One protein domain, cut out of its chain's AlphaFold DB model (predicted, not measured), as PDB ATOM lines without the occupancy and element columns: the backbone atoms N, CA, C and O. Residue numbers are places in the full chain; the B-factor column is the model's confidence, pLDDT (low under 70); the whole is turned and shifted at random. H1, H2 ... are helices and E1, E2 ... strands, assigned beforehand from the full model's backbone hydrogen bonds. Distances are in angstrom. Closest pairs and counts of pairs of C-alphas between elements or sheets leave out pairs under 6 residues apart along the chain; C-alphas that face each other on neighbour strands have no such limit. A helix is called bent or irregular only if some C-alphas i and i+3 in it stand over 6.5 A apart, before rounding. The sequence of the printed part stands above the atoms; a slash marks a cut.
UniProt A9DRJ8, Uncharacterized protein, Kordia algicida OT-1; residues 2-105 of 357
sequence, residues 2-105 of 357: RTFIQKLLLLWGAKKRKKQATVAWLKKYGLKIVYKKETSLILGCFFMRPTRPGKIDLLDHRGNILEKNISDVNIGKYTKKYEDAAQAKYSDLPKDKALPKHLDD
ATOM      1  N   ARG A   2      -6.138  35.600 -91.508       34.06
ATOM      2  CA  ARG A   2      -5.389  35.128 -90.317       34.06
ATOM      3  C   ARG A   2      -4.137  35.986 -90.068       34.06
ATOM      4  O   ARG A   2      -3.973  36.520 -88.984       34.06
ATOM      5  N   THR A   3      -3.408  36.297 -91.138       42.69
ATOM      6  CA  THR A   3      -2.292  37.255 -91.200       42.69
ATOM      7  C   THR A   3      -2.672  38.712 -90.912       42.69
ATOM      8  O   THR A   3      -1.828  39.465 -90.454       42.69
ATOM      9  N   PHE A   4      -3.912  39.143 -91.165       51.50
ATOM     10  CA  PHE A   4      -4.363  40.524 -90.927       51.50
ATOM     11  C   PHE A   4      -4.790  40.733 -89.472       51.50
ATOM     12  O   PHE A   4      -4.378  41.711 -88.863       51.50
ATOM     13  N   ILE A   5      -5.533  39.783 -88.890       50.25
ATOM     14  CA  ILE A   5      -5.877  39.783 -87.460       50.25
ATOM     15  C   ILE A   5      -4.619  39.521 -86.619       50.25
ATOM     16  O   ILE A   5      -4.399  40.233 -85.645       50.25
ATOM     17  N   GLN A   6      -3.728  38.613 -87.043       49.28
ATOM     18  CA  GLN A   6      -2.396  38.467 -86.441       49.28
ATOM     19  C   GLN A   6      -1.571  39.749 -86.577       49.28
ATOM     20  O   GLN A   6      -0.979  40.164 -85.589       49.28
ATOM     21  N   LYS A   7      -1.579  40.438 -87.732       52.22
ATOM     22  CA  LYS A   7      -0.942  41.762 -87.875       52.22
ATOM     23  C   LYS A   7      -1.575  42.795 -86.946       52.22
ATOM     24  O   LYS A   7      -0.835  43.507 -86.297       52.22
ATOM     25  N   LEU A   8      -2.898  42.868 -86.810       52.62
ATOM     26  CA  LEU A   8      -3.586  43.791 -85.894       52.62
ATOM     27  C   LEU A   8      -3.250  43.511 -84.422       52.62
ATOM     28  O   LEU A   8      -3.006  44.443 -83.658       52.62
ATOM     29  N   LEU A   9      -3.179  42.236 -84.032       52.81
ATOM     30  CA  LEU A   9      -2.808  41.801 -82.684       52.81
ATOM     31  C   LEU A   9      -1.309  42.003 -82.392       52.81
ATOM     32  O   LEU A   9      -0.974  42.424 -81.283       52.81
ATOM     33  N   LEU A  10      -0.430  41.795 -83.385       51.62
ATOM     34  CA  LEU A  10       1.005  42.128 -83.349       51.62
ATOM     35  C   LEU A  10       1.232  43.649 -83.289       51.62
ATOM     36  O   LEU A  10       2.032  44.130 -82.492       51.62
ATOM     37  N   LEU A  11       0.489  44.428 -84.081       50.69
ATOM     38  CA  LEU A  11       0.540  45.896 -84.117       50.69
ATOM     39  C   LEU A  11       0.021  46.523 -82.818       50.69
ATOM     40  O   LEU A  11       0.464  47.607 -82.454       50.69
ATOM     41  N   TRP A  12      -0.887  45.853 -82.105       51.31
ATOM     42  CA  TRP A  12      -1.344  46.275 -80.779       51.31
ATOM     43  C   TRP A  12      -0.319  45.971 -79.675       51.31
ATOM     44  O   TRP A  12      -0.245  46.709 -78.693       51.31
ATOM     45  N   GLY A  13       0.472  44.900 -79.831       50.31
ATOM     46  CA  GLY A  13       1.605  44.580 -78.954       50.31
ATOM     47  C   GLY A  13       2.820  45.497 -79.153       50.31
ATOM     48  O   GLY A  13       3.607  45.674 -78.229       50.31
ATOM     49  N   ALA A  14       2.959  46.133 -80.323       55.69
ATOM     50  CA  ALA A  14       4.129  46.934 -80.683       55.69
ATOM     51  C   ALA A  14       3.868  48.457 -80.673       55.69
ATOM     52  O   ALA A  14       3.119  48.969 -81.498       55.69
ATOM     53  N   LYS A  15       4.591  49.182 -79.800       59.75
ATOM     54  CA  LYS A  15       4.728  50.659 -79.671       59.75
ATOM     55  C   LYS A  15       3.419  51.484 -79.548       59.75
ATOM     56  O   LYS A  15       2.520  51.458 -80.385       59.75
ATOM     57  N   LYS A  16       3.383  52.366 -78.534       60.06
ATOM     58  CA  LYS A  16       2.271  53.261 -78.112       60.06
ATOM     59  C   LYS A  16       1.497  53.959 -79.254       60.06
ATOM     60  O   LYS A  16       0.272  54.041 -79.186       60.06
ATOM     61  N   ARG A  17       2.177  54.398 -80.326       55.66
ATOM     62  CA  ARG A  17       1.570  55.071 -81.499       55.66
ATOM     63  C   ARG A  17       0.612  54.181 -82.306       55.66
ATOM     64  O   ARG A  17      -0.420  54.660 -82.761       55.66
ATOM     65  N   LYS A  18       0.902  52.885 -82.462       56.09
ATOM     66  CA  LYS A  18       0.045  51.960 -83.234       56.09
ATOM     67  C   LYS A  18      -1.208  51.567 -82.454       56.09
ATOM     68  O   LYS A  18      -2.290  51.505 -83.027       56.09
ATOM     69  N   LYS A  19      -1.091  51.446 -81.127       58.94
ATOM     70  CA  LYS A  19      -2.241  51.340 -80.217       58.94
ATOM     71  C   LYS A  19      -3.156  52.567 -80.322       58.94
ATOM     72  O   LYS A  19      -4.366  52.403 -80.417       58.94
ATOM     73  N   GLN A  20      -2.599  53.780 -80.363       63.28
ATOM     74  CA  GLN A  20      -3.380  55.010 -80.558       63.28
ATOM     75  C   GLN A  20      -4.080  55.053 -81.922       63.28
ATOM     76  O   GLN A  20      -5.249  55.416 -81.960       63.28
ATOM     77  N   ALA A  21      -3.426  54.628 -83.008       62.59
ATOM     78  CA  ALA A  21      -4.044  54.558 -84.335       62.59
ATOM     79  C   ALA A  21      -5.211  53.559 -84.382       62.59
ATOM     80  O   ALA A  21      -6.277  53.882 -84.898       62.59
ATOM     81  N   THR A  22      -5.055  52.380 -83.774       60.91
ATOM     82  CA  THR A  22      -6.142  51.397 -83.693       60.91
ATOM     83  C   THR A  22      -7.266  51.882 -82.774       60.91
ATOM     84  O   THR A  22      -8.430  51.751 -83.130       60.91
ATOM     85  N   VAL A  23      -6.964  52.513 -81.632       62.56
ATOM     86  CA  VAL A  23      -7.985  53.148 -80.771       62.56
ATOM     87  C   VAL A  23      -8.704  54.285 -81.499       62.56
ATOM     88  O   VAL A  23      -9.917  54.397 -81.374       62.56
ATOM     89  N   ALA A  24      -7.993  55.115 -82.262       62.88
ATOM     90  CA  ALA A  24      -8.573  56.208 -83.039       62.88
ATOM     91  C   ALA A  24      -9.463  55.683 -84.171       62.88
ATOM     92  O   ALA A  24     -10.570  56.178 -84.356       62.88
ATOM     93  N   TRP A  25      -9.023  54.634 -84.872       63.47
ATOM     94  CA  TRP A  25      -9.829  53.933 -85.869       63.47
ATOM     95  C   TRP A  25     -11.092  53.342 -85.236       63.47
ATOM     96  O   TRP A  25     -12.187  53.573 -85.725       63.47
ATOM     97  N   LEU A  26     -10.980  52.669 -84.092       61.03
ATOM     98  CA  LEU A  26     -12.135  52.120 -83.378       61.03
ATOM     99  C   LEU A  26     -13.095  53.210 -82.891       61.03
ATOM    100  O   LEU A  26     -14.299  53.099 -83.112       61.03
ATOM    101  N   LYS A  27     -12.571  54.302 -82.323       59.22
ATOM    102  CA  LYS A  27     -13.361  55.479 -81.932       59.22
ATOM    103  C   LYS A  27     -14.080  56.115 -83.122       59.22
ATOM    104  O   LYS A  27     -15.238  56.484 -82.969       59.22
ATOM    105  N   LYS A  28     -13.444  56.189 -84.301       55.31
ATOM    106  CA  LYS A  28     -14.066  56.681 -85.546       55.31
ATOM    107  C   LYS A  28     -15.335  55.900 -85.906       55.31
ATOM    108  O   LYS A  28     -16.240  56.470 -86.504       55.31
ATOM    109  N   TYR A  29     -15.418  54.628 -85.521       48.19
ATOM    110  CA  TYR A  29     -16.581  53.771 -85.762       48.19
ATOM    111  C   TYR A  29     -17.446  53.527 -84.512       48.19
ATOM    112  O   TYR A  29     -18.290  52.640 -84.538       48.19
ATOM    113  N   GLY A  30     -17.251  54.279 -83.419       44.44
ATOM    114  CA  GLY A  30     -18.026  54.118 -82.175       44.44
ATOM    115  C   GLY A  30     -17.678  52.864 -81.358       44.44
ATOM    116  O   GLY A  30     -18.370  52.513 -80.407       44.44
ATOM    117  N   LEU A  31     -16.587  52.177 -81.697       54.94
ATOM    118  CA  LEU A  31     -16.224  50.876 -81.148       54.94
ATOM    119  C   LEU A  31     -15.286  51.041 -79.941       54.94
ATOM    120  O   LEU A  31     -14.259  51.719 -80.012       54.94
ATOM    121  N   LYS A  32     -15.599  50.379 -78.821       57.16
ATOM    122  CA  LYS A  32     -14.749  50.342 -77.616       57.16
ATOM    123  C   LYS A  32     -14.206  48.931 -77.424       57.16
ATOM    124  O   LYS A  32     -15.002  48.020 -77.247       57.16
ATOM    125  N   ILE A  33     -12.886  48.718 -77.435       56.81
ATOM    126  CA  ILE A  33     -12.345  47.398 -77.061       56.81
ATOM    127  C   ILE A  33     -12.655  47.148 -75.589       56.81
ATOM    128  O   ILE A  33     -12.178  47.888 -74.730       56.81
ATOM    129  N   VAL A  34     -13.441  46.108 -75.319       54.03
ATOM    130  CA  VAL A  34     -13.784  45.668 -73.960       54.03
ATOM    131  C   VAL A  34     -12.882  44.508 -73.527       54.03
ATOM    132  O   VAL A  34     -12.516  44.426 -72.361       54.03
ATOM    133  N   TYR A  35     -12.465  43.636 -74.456       49.72
ATOM    134  CA  TYR A  35     -11.638  42.460 -74.150       49.72
ATOM    135  C   TYR A  35     -10.881  41.934 -75.385       49.72
ATOM    136  O   TYR A  35     -11.323  42.125 -76.524       49.72
ATOM    137  N   LYS A  36      -9.751  41.247 -75.159       45.81
ATOM    138  CA  LYS A  36      -8.845  40.700 -76.188       45.81
ATOM    139  C   LYS A  36      -8.681  39.183 -76.007       45.81
ATOM    140  O   LYS A  36      -8.321  38.744 -74.920       45.81
ATOM    141  N   LYS A  37      -8.853  38.400 -77.079       52.03
ATOM    142  CA  LYS A  37      -8.329  37.020 -77.196       52.03
ATOM    143  C   LYS A  37      -7.318  36.946 -78.344       52.03
ATOM    144  O   LYS A  37      -7.251  37.851 -79.173       52.03
ATOM    145  N   GLU A  38      -6.545  35.865 -78.414       46.47
ATOM    146  CA  GLU A  38      -5.512  35.647 -79.443       46.47
ATOM    147  C   GLU A  38      -6.029  35.661 -80.893       46.47
ATOM    148  O   GLU A  38      -5.241  35.786 -81.826       46.47
ATOM    149  N   THR A  39      -7.343  35.561 -81.107       50.41
ATOM    150  CA  THR A  39      -7.960  35.544 -82.443       50.41
ATOM    151  C   THR A  39      -9.147  36.501 -82.605       50.41
ATOM    152  O   THR A  39      -9.743  36.537 -83.681       50.41
ATOM    153  N   SER A  40      -9.501  37.300 -81.587       49.56
ATOM    154  CA  SER A  40     -10.686  38.173 -81.641       49.56
ATOM    155  C   SER A  40     -10.582  39.449 -80.790       49.56
ATOM    156  O   SER A  40      -9.868  39.510 -79.786       49.56
ATOM    157  N   LEU A  41     -11.319  40.486 -81.211       54.31
ATOM    158  CA  LEU A  41     -11.511  41.760 -80.506       54.31
ATOM    159  C   LEU A  41     -12.989  41.884 -80.101       54.31
ATOM    160  O   LEU A  41     -13.858  41.753 -80.962       54.31
ATOM    161  N   ILE A  42     -13.276  42.154 -78.824       53.44
ATOM    162  CA  ILE A  42     -14.638  42.457 -78.349       53.44
ATOM    163  C   ILE A  42     -14.848  43.968 -78.415       53.44
ATOM    164  O   ILE A  42     -14.141  44.699 -77.719       53.44
ATOM    165  N   LEU A  43     -15.802  44.439 -79.224       55.84
ATOM    166  CA  LEU A  43     -16.048  45.862 -79.450       55.84
ATOM    167  C   LEU A  43     -17.422  46.281 -78.925       55.84
ATOM    168  O   LEU A  43     -18.417  46.057 -79.597       55.84
ATOM    169  N   GLY A  44     -17.470  46.921 -77.756       59.62
ATOM    170  CA  GLY A  44     -18.601  47.670 -77.192       59.62
ATOM    171  C   GLY A  44     -19.853  46.866 -76.842       59.62
ATOM    172  O   GLY A  44     -20.303  46.946 -75.713       59.62
ATOM    173  N   CYS A  45     -20.391  46.104 -77.791       65.19
ATOM    174  CA  CYS A  45     -21.529  45.183 -77.708       65.19
ATOM    175  C   CYS A  45     -21.617  44.248 -78.934       65.19
ATOM    176  O   CYS A  45     -22.542  43.441 -79.022       65.19
ATOM    177  N   PHE A  46     -20.684  44.360 -79.886       75.06
ATOM    178  CA  PHE A  46     -20.683  43.641 -81.150       75.06
ATOM    179  C   PHE A  46     -19.413  42.812 -81.318       75.06
ATOM    180  O   PHE A  46     -18.310  43.206 -80.925       75.06
ATOM    181  N   PHE A  47     -19.578  41.682 -81.986       75.81
ATOM    182  CA  PHE A  47     -18.501  40.871 -82.526       75.81
ATOM    183  C   PHE A  47     -18.580  40.893 -84.050       75.81
ATOM    184  O   PHE A  47     -19.636  41.106 -84.641       75.81
ATOM    185  N   MET A  48     -17.443  40.675 -84.698       80.44
ATOM    186  CA  MET A  48     -17.353  40.603 -86.153       80.44
ATOM    187  C   MET A  48     -16.695  39.282 -86.520       80.44
ATOM    188  O   MET A  48     -15.604  38.980 -86.034       80.44
ATOM    189  N   ARG A  49     -17.350  38.499 -87.378       81.06
ATOM    190  CA  ARG A  49     -16.801  37.242 -87.891       81.06
ATOM    191  C   ARG A  49     -16.661  37.341 -89.407       81.06
ATOM    192  O   ARG A  49     -17.674  37.351 -90.097       81.06
ATOM    193  N   PRO A  50     -15.439  37.411 -89.947       76.88
ATOM    194  CA  PRO A  50     -15.231  37.367 -91.389       76.88
ATOM    195  C   PRO A  50     -15.811  36.080 -91.982       76.88
ATOM    196  O   PRO A  50     -15.607  35.007 -91.414       76.88
ATOM    197  N   THR A  51     -16.503  36.183 -93.116       80.25
ATOM    198  CA  THR A  51     -17.048  35.010 -93.824       80.25
ATOM    199  C   THR A  51     -16.307  34.735 -95.125       80.25
ATOM    200  O   THR A  51     -15.896  33.607 -95.373       80.25
ATOM    201  N   ARG A  52     -16.081  35.770 -95.941       86.88
ATOM    202  CA  ARG A  52     -15.305  35.728 -97.192       86.88
ATOM    203  C   ARG A  52     -14.692  37.108 -97.481       86.88
ATOM    204  O   ARG A  52     -15.040  38.058 -96.779       86.88
ATOM    205  N   PRO A  53     -13.772  37.264 -98.455       88.69
ATOM    206  CA  PRO A  53     -13.151  38.561 -98.738       88.69
ATOM    207  C   PRO A  53     -14.188  39.686 -98.905       88.69
ATOM    208  O   PRO A  53     -15.161  39.531 -99.643       88.69
ATOM    209  N   GLY A  54     -14.016  40.782 -98.159       82.56
ATOM    210  CA  GLY A  54     -14.930  41.933 -98.144       82.56
ATOM    211  C   GLY A  54     -16.286  41.706 -97.457       82.56
ATOM    212  O   GLY A  54     -17.147  42.583 -97.517       82.56
ATOM    213  N   LYS A  55     -16.519  40.545 -96.823       88.38
ATOM    214  CA  LYS A  55     -17.789  40.186 -96.173       88.38
ATOM    215  C   LYS A  55     -17.593  39.739 -94.725       88.38
ATOM    216  O   LYS A  55     -16.711  38.937 -94.409       88.38
ATOM    217  N   ILE A  56     -18.446  40.251 -93.847       85.19
ATOM    218  CA  ILE A  56     -18.402  40.035 -92.401       85.19
ATOM    219  C   ILE A  56     -19.809  39.670 -91.915       85.19
ATOM    220  O   ILE A  56     -20.798  40.188 -92.419       85.19
ATOM    221  N   ASP A  57     -19.911  38.777 -90.940       87.56
ATOM    222  CA  ASP A  57     -21.100  38.641 -90.104       87.56
ATOM    223  C   ASP A  57     -20.964  39.594 -88.914       87.56
ATOM    224  O   ASP A  57     -19.924  39.619 -88.247       87.56
ATOM    225  N   LEU A  58     -22.014  40.359 -88.632       86.50
ATOM    226  CA  LEU A  58     -22.125  41.141 -87.407       86.50
ATOM    227  C   LEU A  58     -22.825  40.290 -86.356       86.50
ATOM    228  O   LEU A  58     -23.894  39.741 -86.623       86.50
ATOM    229  N   LEU A  59     -22.239  40.185 -85.172       86.56
ATOM    230  CA  LEU A  59     -22.758  39.383 -84.074       86.56
ATOM    231  C   LEU A  59     -22.941  40.247 -82.826       86.56
ATOM    232  O   LEU A  59     -22.299  41.287 -82.688       86.56
ATOM    233  N   ASP A  60     -23.818  39.826 -81.923       82.31
ATOM    234  CA  ASP A  60     -23.963  40.442 -80.604       82.31
ATOM    235  C   ASP A  60     -22.807  40.051 -79.665       82.31
ATOM    236  O   ASP A  60     -21.914  39.278 -80.023       82.31
ATOM    237  N   HIS A  61     -22.859  40.541 -78.426       76.75
ATOM    238  CA  HIS A  61     -21.863  40.255 -77.396       76.75
ATOM    239  C   HIS A  61     -21.798  38.776 -76.950       76.75
ATOM    240  O   HIS A  61     -20.895  38.401 -76.201       76.75
ATOM    241  N   ARG A  62     -22.736  37.934 -77.395       75.25
ATOM    242  CA  ARG A  62     -22.811  36.494 -77.106       75.25
ATOM    243  C   ARG A  62     -22.460  35.636 -78.325       75.25
ATOM    244  O   ARG A  62     -22.484  34.413 -78.232       75.25
ATOM    245  N   GLY A  63     -22.118  36.253 -79.458       80.38
ATOM    246  CA  GLY A  63     -21.798  35.556 -80.702       80.38
ATOM    247  C   GLY A  63     -23.017  35.130 -81.528       80.38
ATOM    248  O   GLY A  63     -22.869  34.324 -82.445       80.38
ATOM    249  N   ASN A  64     -24.214  35.661 -81.256       82.62
ATOM    250  CA  ASN A  64     -25.392  35.460 -82.098       82.62
ATOM    251  C   ASN A  64     -25.319  36.347 -83.335       82.62
ATOM    252  O   ASN A  64     -25.067  37.544 -83.230       82.62
ATOM    253  N   ILE A  65     -25.600  35.788 -84.510       87.69
ATOM    254  CA  ILE A  65     -25.510  36.538 -85.763       87.69
ATOM    255  C   ILE A  65     -26.694  37.507 -85.899       87.69
ATOM    256  O   ILE A  65     -27.852  37.099 -86.030       87.69
ATOM    257  N   LEU A  66     -26.384  38.799 -85.924       88.88
ATOM    258  CA  LEU A  66     -27.323  39.893 -86.145       88.88
ATOM    259  C   LEU A  66     -27.513  40.168 -87.635       88.88
ATOM    260  O   LEU A  66     -28.647  40.277 -88.082       88.88
ATOM    261  N   GLU A  67     -26.438  40.209 -88.417       92.12
ATOM    262  CA  GLU A  67     -26.494  40.368 -89.874       92.12
ATOM    263  C   GLU A  67     -25.452  39.467 -90.524       92.12
ATOM    264  O   GLU A  67     -24.336  39.341 -90.016       92.12
ATOM    265  N   LYS A  68     -25.815  38.834 -91.642       93.50
ATOM    266  CA  LYS A  68     -24.923  37.927 -92.372       93.50
ATOM    267  C   LYS A  68     -24.334  38.599 -93.596       93.50
ATOM    268  O   LYS A  68     -25.054  39.280 -94.321       93.50
ATOM    269  N   ASN A  69     -23.068  38.308 -93.886       91.62
ATOM    270  CA  ASN A  69     -22.412  38.698 -95.138       91.62
ATOM    271  C   ASN A  69     -22.540  40.198 -95.479       91.62
ATOM    272  O   ASN A  69     -22.698  40.569 -96.648       91.62
ATOM    273  N   ILE A  70     -22.462  41.072 -94.475       92.00
ATOM    274  CA  ILE A  70     -22.422  42.519 -94.692       92.00
ATOM    275  C   ILE A  70     -21.078  42.920 -95.292       92.00
ATOM    276  O   ILE A  70     -20.048  42.313 -95.001       92.00
ATOM    277  N   SER A  71     -21.082  43.940 -96.151       90.44
ATOM    278  CA  SER A  71     -19.827  44.517 -96.642       90.44
ATOM    279  C   SER A  71     -19.054  45.130 -95.480       90.44
ATOM    280  O   SER A  71     -19.651  45.839 -94.669       90.44
ATOM    281  N   ASP A  72     -17.745  44.910 -95.423       81.50
ATOM    282  CA  ASP A  72     -16.870  45.491 -94.397       81.50
ATOM    283  C   ASP A  72     -16.941  47.029 -94.346       81.50
ATOM    284  O   ASP A  72     -17.045  47.612 -93.266       81.50
ATOM    285  N   VAL A  73     -17.031  47.685 -95.504       84.62
ATOM    286  CA  VAL A  73     -17.244  49.140 -95.620       84.62
ATOM    287  C   VAL A  73     -18.581  49.621 -95.035       84.62
ATOM    288  O   VAL A  73     -18.701  50.780 -94.650       84.62
ATOM    289  N   ASN A  74     -19.581  48.740 -94.909       87.62
ATOM    290  CA  ASN A  74     -20.920  49.085 -94.421       87.62
ATOM    291  C   ASN A  74     -21.110  48.838 -92.917       87.62
ATOM    292  O   ASN A  74     -22.168  49.162 -92.380       87.62
ATOM    293  N   ILE A  75     -20.117  48.301 -92.206       80.56
ATOM    294  CA  ILE A  75     -20.245  47.951 -90.780       80.56
ATOM    295  C   ILE A  75     -20.653  49.150 -89.920       80.56
ATOM    296  O   ILE A  75     -21.535  49.021 -89.067       80.56
ATOM    297  N   GLY A  76     -20.062  50.324 -90.165       80.31
ATOM    298  CA  GLY A  76     -20.404  51.559 -89.449       80.31
ATOM    299  C   GLY A  76     -21.884  51.931 -89.589       80.31
ATOM    300  O   GLY A  76     -22.517  52.359 -88.632       80.31
ATOM    301  N   LYS A  77     -22.474  51.685 -90.767       89.62
ATOM    302  CA  LYS A  77     -23.901  51.924 -91.023       89.62
ATOM    303  C   LYS A  77     -24.788  50.977 -90.211       89.62
ATOM    304  O   LYS A  77     -25.771  51.422 -89.628       89.62
ATOM    305  N   TYR A  78     -24.453  49.686 -90.157       88.06
ATOM    306  CA  TYR A  78     -25.241  48.698 -89.407       88.06
ATOM    307  C   TYR A  78     -25.120  48.880 -87.891       88.06
ATOM    308  O   TYR A  78     -26.126  48.837 -87.193       88.06
ATOM    309  N   THR A  79     -23.910  49.118 -87.383       86.06
ATOM    310  CA  THR A  79     -23.681  49.389 -85.953       86.06
ATOM    311  C   THR A  79     -24.430  50.640 -85.506       86.06
ATOM    312  O   THR A  79     -25.214  50.560 -84.563       86.06
ATOM    313  N   LYS A  80     -24.312  51.747 -86.254       87.38
ATOM    314  CA  LYS A  80     -25.073  52.973 -85.985       87.38
ATOM    315  C   LYS A  80     -26.587  52.746 -86.042       87.38
ATOM    316  O   LYS A  80     -27.288  53.173 -85.139       87.38
ATOM    317  N   LYS A  81     -27.090  51.990 -87.026       93.31
ATOM    318  CA  LYS A  81     -28.515  51.616 -87.102       93.31
ATOM    319  C   LYS A  81     -29.006  50.940 -85.813       93.31
ATOM    320  O   LYS A  81     -30.105  51.242 -85.360       93.31
ATOM    321  N   TYR A  82     -28.228  50.022 -85.238       91.31
ATOM    322  CA  TYR A  82     -28.593  49.359 -83.982       91.31
ATOM    323  C   TYR A  82     -28.463  50.276 -82.764       91.31
ATOM    324  O   TYR A  82     -29.286  50.180 -81.862       91.31
ATOM    325  N   GLU A  83     -27.465  51.161 -82.734       89.00
ATOM    326  CA  GLU A  83     -27.339  52.181 -81.686       89.00
ATOM    327  C   GLU A  83     -28.524  53.148 -81.689       89.00
ATOM    328  O   GLU A  83     -29.138  53.362 -80.647       89.00
ATOM    329  N   ASP A  84     -28.880  53.676 -82.860       91.44
ATOM    330  CA  ASP A  84     -29.992  54.610 -83.033       91.44
ATOM    331  C   ASP A  84     -31.323  53.930 -82.662       91.44
ATOM    332  O   ASP A  84     -32.124  54.482 -81.907       91.44
ATOM    333  N   ALA A  85     -31.536  52.684 -83.107       93.50
ATOM    334  CA  ALA A  85     -32.716  51.898 -82.742       93.50
ATOM    335  C   ALA A  85     -32.777  51.571 -81.240       93.50
ATOM    336  O   ALA A  85     -33.862  51.554 -80.654       93.50
ATOM    337  N   ALA A  86     -31.630  51.315 -80.604       92.31
ATOM    338  CA  ALA A  86     -31.555  51.089 -79.168       92.31
ATOM    339  C   ALA A  86     -31.926  52.349 -78.383       92.31
ATOM    340  O   ALA A  86     -32.734  52.264 -77.461       92.31
ATOM    341  N   GLN A  87     -31.389  53.507 -78.777       92.19
ATOM    342  CA  GLN A  87     -31.672  54.780 -78.117       92.19
ATOM    343  C   GLN A  87     -33.129  55.216 -78.310       92.19
ATOM    344  O   GLN A  87     -33.733  55.749 -77.384       92.19
ATOM    345  N   ALA A  88     -33.712  54.953 -79.484       94.38
ATOM    346  CA  ALA A  88     -35.122  55.230 -79.745       94.38
ATOM    347  C   ALA A  88     -36.056  54.337 -78.910       94.38
ATOM    348  O   ALA A  88     -37.085  54.801 -78.427       94.38
ATOM    349  N   LYS A  89     -35.712  53.052 -78.740       93.56
ATOM    350  CA  LYS A  89     -36.555  52.081 -78.025       93.56
ATOM    351  C   LYS A  89     -36.408  52.143 -76.501       93.56
ATOM    352  O   LYS A  89     -37.372  51.846 -75.801       93.56
ATOM    353  N   TYR A  90     -35.221  52.476 -75.999       92.94
ATOM    354  CA  TYR A  90     -34.913  52.564 -74.567       92.94
ATOM    355  C   TYR A  90     -34.336  53.943 -74.245       92.94
ATOM    356  O   TYR A  90     -33.187  54.070 -73.818       92.94
ATOM    357  N   SER A  91     -35.124  54.982 -74.515       94.56
ATOM    358  CA  SER A  91     -34.727  56.378 -74.310       94.56
ATOM    359  C   SER A  91     -34.458  56.718 -72.841       94.56
ATOM    360  O   SER A  91     -33.732  57.666 -72.555       94.56
ATOM    361  N   ASP A  92     -35.001  55.920 -71.923       94.94
ATOM    362  CA  ASP A  92     -34.820  55.982 -70.476       94.94
ATOM    363  C   ASP A  92     -33.493  55.375 -69.992       94.94
ATOM    364  O   ASP A  92     -33.085  55.592 -68.849       94.94
ATOM    365  N   LEU A  93     -32.797  54.611 -70.841       88.69
ATOM    366  CA  LEU A  93     -31.551  53.945 -70.477       88.69
ATOM    367  C   LEU A  93     -30.316  54.707 -70.987       88.69
ATOM    368  O   LEU A  93     -30.297  55.192 -72.120       88.69
ATOM    369  N   PRO A  94     -29.219  54.725 -70.205       87.38
ATOM    370  CA  PRO A  94     -27.909  55.137 -70.699       87.38
ATOM    371  C   PRO A  94     -27.491  54.338 -71.941       87.38
ATOM    372  O   PRO A  94     -27.754  53.134 -72.026       87.38
ATOM    373  N   LYS A  95     -26.800  54.983 -72.891       76.69
ATOM    374  CA  LYS A  95     -26.431  54.391 -74.194       76.69
ATOM    375  C   LYS A  95     -25.692  53.049 -74.067       76.69
ATOM    376  O   LYS A  95     -25.926  52.129 -74.851       76.69
ATOM    377  N   ASP A  96     -24.828  52.918 -73.063       77.50
ATOM    378  CA  ASP A  96     -24.054  51.708 -72.763       77.50
ATOM    379  C   ASP A  96     -24.904  50.541 -72.230       77.50
ATOM    380  O   ASP A  96     -24.474  49.392 -72.314       77.50
ATOM    381  N   LYS A  97     -26.122  50.806 -71.743       83.50
ATOM    382  CA  LYS A  97     -27.111  49.794 -71.328       83.50
ATOM    383  C   LYS A  97     -28.207  49.568 -72.370       83.50
ATOM    384  O   LYS A  97     -28.668  48.437 -72.532       83.50
ATOM    385  N   ALA A  98     -28.602  50.618 -73.092       86.94
ATOM    386  CA  ALA A  98     -29.640  50.570 -74.119       86.94
ATOM    387  C   ALA A  98     -29.267  49.612 -75.259       86.94
ATOM    388  O   ALA A  98     -30.061  48.745 -75.629       86.94
ATOM    389  N   LEU A  99     -28.040  49.720 -75.782       85.88
ATOM    390  CA  LEU A  99     -27.574  48.880 -76.885       85.88
ATOM    391  C   LEU A  99     -27.544  47.378 -76.537       85.88
ATOM    392  O   LEU A  99     -28.186  46.614 -77.259       85.88
ATOM    393  N   PRO A 100     -26.883  46.909 -75.458       84.06
ATOM    394  CA  PRO A 100     -26.889  45.482 -75.135       84.06
ATOM    395  C   PRO A 100     -28.303  44.936 -74.910       84.06
ATOM    396  O   PRO A 100     -28.622  43.854 -75.403       84.06
ATOM    397  N   LYS A 101     -29.182  45.708 -74.251       85.81
ATOM    398  CA  LYS A 101     -30.593  45.336 -74.069       85.81
ATOM    399  C   LYS A 101     -31.329  45.196 -75.404       85.81
ATOM    400  O   LYS A 101     -32.078  44.240 -75.593       85.81
ATOM    401  N   HIS A 102     -31.104  46.121 -76.335       90.62
ATOM    402  CA  HIS A 102     -31.685  46.067 -77.673       90.62
ATOM    403  C   HIS A 102     -31.245  44.822 -78.445       90.62
ATOM    404  O   HIS A 102     -32.083  44.144 -79.041       90.62
ATOM    405  N   LEU A 103     -29.951  44.497 -78.407       87.88
ATOM    406  CA  LEU A 103     -29.416  43.319 -79.089       87.88
ATOM    407  C   LEU A 103     -29.967  42.017 -78.496       87.88
ATOM    408  O   LEU A 103     -30.398  41.148 -79.255       87.88
ATOM    409  N   ASP A 104     -30.045  41.910 -77.166       86.00
ATOM    410  CA  ASP A 104     -30.655  40.758 -76.492       86.00
ATOM    411  C   ASP A 104     -32.126  40.572 -76.912       86.00
ATOM    412  O   ASP A 104     -32.557  39.457 -77.222       86.00
ATOM    413  N   ASP A 105     -32.903  41.657 -76.974       88.25
ATOM    414  CA  ASP A 105     -34.310  41.605 -77.384       88.25
ATOM    415  C   ASP A 105     -34.477  41.231 -78.868       88.25
ATOM    416  O   ASP A 105     -35.397  40.481 -79.214       88.25
TER     417      ASP A 105
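AT A GLANCE: This is residues 2 to 105 of the 357 residues of an uncharacterized protein of Kordia algicida OT-1 (UniProt A9DRJ8). A strongly twisted sheet, E3 E4 E5, has the long helix H3 over one face, and H4 crosses the later part of H3. At the other end, H1 and H2 meet in a corner, and the small hairpin E1 E2 lies between H1 and the sheet. The printed part has 104 residues, with four named helices and five named strands in the order H1 H2 E1 E2 E3 E4 E5 H3 H4; the class is mixed. It is compact, with a radius of gyration of the C-alphas of 14.2 A, and spans 41 by 30 by 22 A.

HOW THE PARTS SIT: H1, residues 2 to 13, and H2, residues 16 to 28, touch only at the corner, at a steep tilt of 63 degrees; their closest C-alphas, Trp 12 and Lys 19, are 5.2 A apart. E1, residues 33 to 37, and E2, residues 40 to 43, form an antiparallel hairpin, with N 34 and O 42 within hydrogen-bond range at 2.9 A. E3, residues 46 to 52, E4, residues 55 to 60, and E5, residues 65 to 71, form a meander, each strand the antiparallel neighbour of the one before. N 47 and O 59 are 2.8 A apart, and N 56 and O 70 2.9 A, both within hydrogen-bond range. H3, residues 72 to 89, is on this sheet over E4 and E5, at a height over the sheet of 9.4 A. With residues 82 to 89 alone it touches H4, residues 95 to 105, about perpendicular at 85 degrees; their closest C-alphas are Ala 86 and Leu 99, 5.1 A. H4 only grazes the sheet. Each O i to N i+4 pair is within hydrogen-bond range in H1 and H2, 12 of 14 in H3 and 6 of 7 in H4.

IN THESE COORDINATES: H1 begins at C-alpha 2 (-5.389, 35.128, -90.317) and H4 ends at C-alpha 105 (-34.310, 41.605, -77.384). H3 measures 26.4 A, E3 18.7 A and H2 18.3 A. H3 is irregular, with C-alphas 73 and 76 7.3 A apart.

THE WHOLE: The C-alphas farthest apart, Thr 3 and Asp 92, are 42.9 A apart. The printed part has no cut, and its links are tight. Residues 2 to 45 are under pLDDT 70.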